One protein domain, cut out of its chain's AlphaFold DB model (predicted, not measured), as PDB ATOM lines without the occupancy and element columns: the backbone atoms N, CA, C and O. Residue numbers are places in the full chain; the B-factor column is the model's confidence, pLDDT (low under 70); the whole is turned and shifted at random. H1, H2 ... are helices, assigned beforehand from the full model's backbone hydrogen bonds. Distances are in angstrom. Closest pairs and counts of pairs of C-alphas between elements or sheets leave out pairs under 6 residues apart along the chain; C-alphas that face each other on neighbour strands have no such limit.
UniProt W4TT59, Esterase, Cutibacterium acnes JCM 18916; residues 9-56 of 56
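This is residues 9 to 56 of the 56 residues of the protein "Esterase" of Cutibacterium acnes JCM 18916 (UniProt W4TT59). Two helices, H1 and then the longer H2, run nearly the same way at opposite sides of a flat, open Z, and the long link passes back between them as its diagonal. The link's turns at residues 19 to 25 and 32 to 37 stick out, as do residues 51 to 56, of which 51 to 54 belong to H2. The printed part has 48 residues, is all helix with no named strand, and is loose, with a radius of gyration of the C-alphas of 12.8 A and spans of 34 by 33 by 11 A.

H1, residues 9 to 17, and H2, residues 40 to 54, are apart, with no C-alpha of the one within 8 A of the other. In both helices every O i to N i+4 pair is within hydrogen-bond range.

H1 begins at C-alpha 9 (1.348, 8.398, -32.293) and is 12.2 A long. The link has C-alpha 23 at (-0.173, -13.890, -32.721) and C-alpha 35 at (8.363, 12.813, -21.196). H2, 21.5 A long, ends at C-alpha 54 (10.778, -16.016, -20.550).

The C-alphas of Ser 9 and Ser 56, the two farthest apart, are 34.2 A apart. The link from H1 to H2 is long, with 22 residues, and the printed part has no cut. Mean pLDDT of the printed part is 91.4, and residue 23 is under 70.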
ATOM      1  N   SER A   9       1.977   8.920 -31.078       96.12
ATOM      2  CA  SER A   9       1.348   8.398 -32.293       96.12
ATOM      3  C   SER A   9       2.297   7.561 -33.156       96.12
ATOM      4  O   SER A   9       1.857   6.552 -33.702       96.12
ATOM      5  N   SER A  10       3.582   7.920 -33.263       96.25
ATOM      6  CA  SER A  10       4.546   7.145 -34.056       96.25
ATOM      7  C   SER A  10       4.909   5.828 -33.369       96.25
ATOM      8  O   SER A  10       4.965   4.790 -34.028       96.25
ATOM      9  N   VAL A  11       5.063   5.843 -32.040       95.50
ATOM     10  CA  VAL A  11       5.296   4.635 -31.230       95.50
ATOM     11  C   VAL A  11       4.106   3.684 -31.329       95.50
ATOM     12  O   VAL A  11       4.292   2.493 -31.566       95.50
ATOM     13  N   TRP A  12       2.880   4.201 -31.214       94.62
ATOM     14  CA  TRP A  12       1.669   3.391 -31.355       94.62
ATOM     15  C   TRP A  12       1.491   2.839 -32.765       94.62
ATOM     16  O   TRP A  12       1.110   1.681 -32.906       94.62
ATOM     17  N   ALA A  13       1.792   3.620 -33.805       95.19
ATOM     18  CA  ALA A  13       1.747   3.129 -35.179       95.19
ATOM     19  C   ALA A  13       2.707   1.943 -35.376       95.19
ATOM     20  O   ALA A  13       2.298   0.903 -35.890       95.19
ATOM     21  N   ALA A  14       3.949   2.064 -34.893       93.81
ATOM     22  CA  ALA A  14       4.936   0.988 -34.954       93.81
ATOM     23  C   ALA A  14       4.519  -0.236 -34.121       93.81
ATOM     24  O   ALA A  14       4.558  -1.360 -34.616       93.81
ATOM     25  N   TYR A  15       4.072  -0.030 -32.879       93.50
ATOM     26  CA  TYR A  15       3.622  -1.115 -32.006       93.50
ATOM     27  C   TYR A  15       2.411  -1.854 -32.585       93.50
ATOM     28  O   TYR A  15       2.356  -3.078 -32.506       93.50
ATOM     29  N   ASN A  16       1.455  -1.146 -33.191       91.19
ATOM     30  CA  ASN A  16       0.268  -1.757 -33.790       91.19
ATOM     31  C   ASN A  16       0.608  -2.557 -35.050       91.19
ATOM     32  O   ASN A  16       0.097  -3.663 -35.198       91.19
ATOM     33  N   ALA A  17       1.500  -2.042 -35.902       92.06
ATOM     34  CA  ALA A  17       1.981  -2.751 -37.088       92.06
ATOM     35  C   ALA A  17       2.860  -3.967 -36.737       92.06
ATOM     36  O   ALA A  17       2.928  -4.936 -37.493       92.06
ATOM     37  N   TRP A  18       3.545  -3.943 -35.591       88.31
ATOM     38  CA  TRP A  18       4.356  -5.071 -35.148       88.31
ATOM     39  C   TRP A  18       3.480  -6.274 -34.779       88.31
ATOM     40  O   TRP A  18       2.624  -6.190 -33.900       88.31
ATOM     41  N   GLY A  19       3.704  -7.409 -35.439       76.19
ATOM     42  CA  GLY A  19       2.872  -8.601 -35.268       76.19
ATOM     43  C   GLY A  19       1.572  -8.564 -36.072       76.19
ATOM     44  O   GLY A  19       0.713  -9.409 -35.846       76.19
ATOM     45  N   ASP A  20       1.405  -7.625 -37.010       79.12
ATOM     46  CA  ASP A  20       0.291  -7.680 -37.956       79.12
ATOM     47  C   ASP A  20       0.322  -9.008 -38.740       79.12
ATOM     48  O   ASP A  20       1.354  -9.410 -39.283       79.12
ATOM     49  N   GLY A  21      -0.795  -9.737 -38.721       71.56
ATOM     50  CA  GLY A  21      -0.912 -11.083 -39.295       71.56
ATOM     51  C   GLY A  21      -0.327 -12.240 -38.464       71.56
ATOM     52  O   GLY A  21      -0.397 -13.383 -38.919       71.56
ATOM     53  N   MET A  22       0.210 -12.002 -37.260       74.69
ATOM     54  CA  MET A  22       0.701 -13.053 -36.353       74.69
ATOM     55  C   MET A  22       0.198 -12.868 -34.917       74.69
ATOM     56  O   MET A  22       0.019 -11.753 -34.437       74.69
ATOM     57  N   VAL A  23       0.023 -13.968 -34.177       67.44
ATOM     58  CA  VAL A  23      -0.173 -13.890 -32.721       67.44
ATOM     59  C   VAL A  23       1.195 -13.655 -32.080       67.44
ATOM     60  O   VAL A  23       1.890 -14.596 -31.708       67.44
ATOM     61  N   ALA A  24       1.615 -12.392 -32.023       74.00
ATOM     62  CA  ALA A  24       2.787 -11.983 -31.263       74.00
ATOM     63  C   ALA A  24       2.371 -11.692 -29.816       74.00
ATOM     64  O   ALA A  24       1.522 -10.829 -29.583       74.00
ATOM     65  N   ASP A  25       2.978 -12.383 -28.848       83.94
ATOM     66  CA  ASP A  25       2.871 -12.005 -27.437       83.94
ATOM     67  C   ASP A  25       3.687 -10.723 -27.213       83.94
ATOM     68  O   ASP A  25       4.900 -10.750 -26.992       83.94
ATOM     69  N   LYS A  26       3.029  -9.574 -27.404       88.44
ATOM     70  CA  LYS A  26       3.641  -8.245 -27.323       88.44
ATOM     71  C   LYS A  26       3.055  -7.436 -26.177       88.44
ATOM     72  O   LYS A  26       1.845  -7.282 -26.049       88.44
ATOM     73  N   HIS A  27       3.931  -6.817 -25.395       90.06
ATOM     74  CA  HIS A  27       3.568  -6.021 -24.222       90.06
ATOM     75  C   HIS A  27       4.056  -4.584 -24.406       90.06
ATOM     76  O   HIS A  27       5.138  -4.361 -24.949       90.06
ATOM     77  N   ILE A  28       3.267  -3.606 -23.958       93.69
ATOM     78  CA  ILE A  28       3.656  -2.190 -23.943       93.69
ATOM     79  C   ILE A  28       3.331  -1.575 -22.584       93.69
ATOM     80  O   ILE A  28       2.197  -1.625 -22.112       93.69
ATOM     81  N   ALA A  29       4.339  -0.975 -21.955       96.00
ATOM     82  CA  ALA A  29       4.166  -0.174 -20.754       96.00
ATOM     83  C   ALA A  29       3.995   1.294 -21.154       96.00
ATOM     84  O   ALA A  29       4.841   1.867 -21.842       96.00
ATOM     85  N   VAL A  30       2.897   1.910 -20.722       96.06
ATOM     86  CA  VAL A  30       2.603   3.316 -21.010       96.06
ATOM     87  C   VAL A  30       2.805   4.129 -19.744       96.06
ATOM     88  O   VAL A  30       2.159   3.875 -18.733       96.06
ATOM     89  N   TYR A  31       3.647   5.156 -19.832       96.44
ATOM     90  CA  TYR A  31       3.877   6.131 -18.766       96.44
ATOM     91  C   TYR A  31       3.126   7.425 -19.120       96.44
ATOM     92  O   TYR A  31       3.590   8.196 -19.968       96.44
ATOM     93  N   PRO A  32       1.916   7.670 -18.573       94.81
ATOM     94  CA  PRO A  32       1.031   8.726 -19.066       94.81
ATOM     95  C   PRO A  32       1.615  10.123 -18.884       94.81
ATOM     96  O   PRO A  32       1.515  10.935 -19.799       94.81
ATOM     97  N   PHE A  33       2.283  10.344 -17.754       94.25
ATOM     98  CA  PHE A  33       2.751  11.653 -17.303       94.25
ATOM     99  C   PHE A  33       4.231  11.928 -17.607       94.25
ATOM    100  O   PHE A  33       4.699  13.039 -17.384       94.25
ATOM    101  N   ALA A  34       4.972  10.938 -18.112       95.19
ATOM    102  CA  ALA A  34       6.401  11.069 -18.380       95.19
ATOM    103  C   ALA A  34       6.686  11.621 -19.789       95.19
ATOM    104  O   ALA A  34       5.929  11.355 -20.729       95.19
ATOM    105  N   GLY A  35       7.787  12.371 -19.919       94.81
ATOM    106  CA  GLY A  35       8.363  12.813 -21.196       94.81
ATOM    107  C   GLY A  35       9.237  11.731 -21.844       94.81
ATOM    108  O   GLY A  35       8.974  10.544 -21.675       94.81
ATOM    109  N   HIS A  36      10.298  12.133 -22.551       96.38
ATOM    110  CA  HIS A  36      11.146  11.210 -23.323       96.38
ATOM    111  C   HIS A  36      11.839  10.119 -22.489       96.38
ATOM    112  O   HIS A  36      11.985   8.991 -22.945       96.38
ATOM    113  N   ALA A  37      12.208  10.420 -21.241       94.56
ATOM    114  CA  ALA A  37      12.819   9.441 -20.337       94.56
ATOM    115  C   ALA A  37      11.857   8.302 -19.926       94.56
ATOM    116  O   ALA A  37      12.289   7.222 -19.517       94.56
ATOM    117  N   ALA A  38      10.547   8.530 -20.084       94.75
ATOM    118  CA  ALA A  38       9.486   7.569 -19.827       94.75
ATOM    119  C   ALA A  38       9.591   6.911 -18.437       94.75
ATOM    120  O   ALA A  38       9.412   7.582 -17.424       94.75
ATOM    121  N   GLY A  39       9.797   5.596 -18.392       93.31
ATOM    122  CA  GLY A  39       9.782   4.810 -17.161       93.31
ATOM    123  C   GLY A  39      11.137   4.599 -16.493       93.31
ATOM    124  O   GLY A  39      11.147   3.977 -15.437       93.31
ATOM    125  N   GLU A  40      12.246   5.056 -17.088       95.19
ATOM    126  CA  GLU A  40      13.608   4.953 -16.530       95.19
ATOM    127  C   GLU A  40      13.877   3.596 -15.830       95.19
ATOM    128  O   GLU A  40      13.701   2.531 -16.434       95.19
ATOM    129  N   ASP A  41      14.253   3.607 -14.547       97.38
ATOM    130  CA  ASP A  41      14.527   2.399 -13.762       97.38
ATOM    131  C   ASP A  41      13.295   1.504 -13.579       97.38
ATOM    132  O   ASP A  41      13.422   0.281 -13.562       97.38
ATOM    133  N   VAL A  42      12.085   2.067 -13.497       97.00
ATOM    134  CA  VAL A  42      10.848   1.270 -13.410       97.00
ATOM    135  C   VAL A  42      10.677   0.429 -14.674       97.00
ATOM    136  O   VAL A  42      10.380  -0.763 -14.594       97.00
ATOM    137  N   GLN A  43      10.915   1.021 -15.846       97.62
ATOM    138  CA  GLN A  43      10.855   0.288 -17.111       97.62
ATOM    139  C   GLN A  43      11.942  -0.787 -17.185       97.62
ATOM    140  O   GLN A  43      11.677  -1.892 -17.661       97.62
ATOM    141  N   ARG A  44      13.140  -0.500 -16.667       97.56
ATOM    142  CA  ARG A  44      14.221  -1.485 -16.577       97.56
ATOM    143  C   ARG A  44      13.818  -2.697 -15.734       97.56
ATOM    144  O   ARG A  44      14.022  -3.828 -16.165       97.56
ATOM    145  N   TRP A  45      13.223  -2.487 -14.562       97.88
ATOM    146  CA  TRP A  45      12.770  -3.589 -13.708       97.88
ATOM    147  C   TRP A  45      11.643  -4.402 -14.347       97.88
ATOM    148  O   TRP A  45      11.683  -5.630 -14.289       97.88
ATOM    149  N   ASN A  46      10.699  -3.747 -15.031       96.69
ATOM    150  CA  ASN A  46       9.657  -4.437 -15.797       96.69
ATOM    151  C   ASN A  46      10.264  -5.366 -16.861       96.69
ATOM    152  O   ASN A  46       9.867  -6.523 -16.974       96.69
ATOM    153  N   GLN A  47      11.264  -4.887 -17.606       96.19
ATOM    154  CA  GLN A  47      11.956  -5.683 -18.623       96.19
ATOM    155  C   GLN A  47      12.703  -6.871 -18.015       96.19
ATOM    156  O   GLN A  47      12.605  -7.980 -18.533       96.19
ATOM    157  N   LEU A  48      13.416  -6.664 -16.905       96.81
ATOM    158  CA  LEU A  48      14.108  -7.749 -16.205       96.81
ATOM    159  C   LEU A  48      13.128  -8.814 -15.695       96.81
ATOM    160  O   LEU A  48      13.426 -10.000 -15.797       96.81
ATOM    161  N   GLY A  49      11.950  -8.410 -15.209       95.94
ATOM    162  CA  GLY A  49      10.888  -9.334 -14.806       95.94
ATOM    163  C   GLY A  49      10.357 -10.174 -15.970       95.94
ATOM    164  O   GLY A  49      10.236 -11.389 -15.837       95.94
ATOM    165  N   VAL A  50      10.108  -9.551 -17.127       93.69
ATOM    166  CA  VAL A  50       9.685 -10.267 -18.345       93.69
ATOM    167  C   VAL A  50      10.763 -11.249 -18.807       93.69
ATOM    168  O   VAL A  50      10.462 -12.405 -19.086       93.69
ATOM    169  N   LEU A  51      12.030 -10.828 -18.843       94.00
ATOM    170  CA  LEU A  51      13.136 -11.710 -19.227       94.00
ATOM    171  C   LEU A  51      13.275 -12.895 -18.265       94.00
ATOM    172  O   LEU A  51      13.490 -14.016 -18.715       94.00
ATOM    173  N   ALA A  52      13.111 -12.668 -16.961       96.19
ATOM    174  CA  ALA A  52      13.139 -13.744 -15.980       96.19
ATOM    175  C   ALA A  52      12.022 -14.773 -16.222       96.19
ATOM    176  O   ALA A  52      12.286 -15.959 -16.103       96.19
ATOM    177  N   GLN A  53      10.815 -14.340 -16.606       92.25
ATOM    178  CA  GLN A  53       9.697 -15.238 -16.935       92.25
ATOM    179  C   GLN A  53       9.895 -15.997 -18.252       92.25
ATOM    180  O   GLN A  53       9.455 -17.134 -18.376       92.25
ATOM    181  N   LEU A  54      10.537 -15.380 -19.249       89.62
ATOM    182  CA  LEU A  54      10.778 -16.016 -20.550       89.62
ATOM    183  C   LEU A  54      11.873 -17.089 -20.505       89.62
ATOM    184  O   LEU A  54      11.886 -17.979 -21.354       89.62
ATOM    185  N   PHE A  55      12.803 -16.981 -19.554       92.12
ATOM    186  CA  PHE A  55      13.968 -17.862 -19.438       92.12
ATOM    187  C   PHE A  55      13.995 -18.699 -18.149       92.12
ATOM    188  O   PHE A  55      15.015 -19.331 -17.870       92.12
ATOM    189  N   SER A  56      12.911 -18.698 -17.369       78.06
ATOM    190  CA  SER A  56      12.697 -19.610 -16.235       78.06
ATOM    191  C   SER A  56      12.125 -20.944 -16.689       78.06
ATOM    192  O   SER A  56      12.612 -21.982 -16.192       78.06
TER     193      SER A  56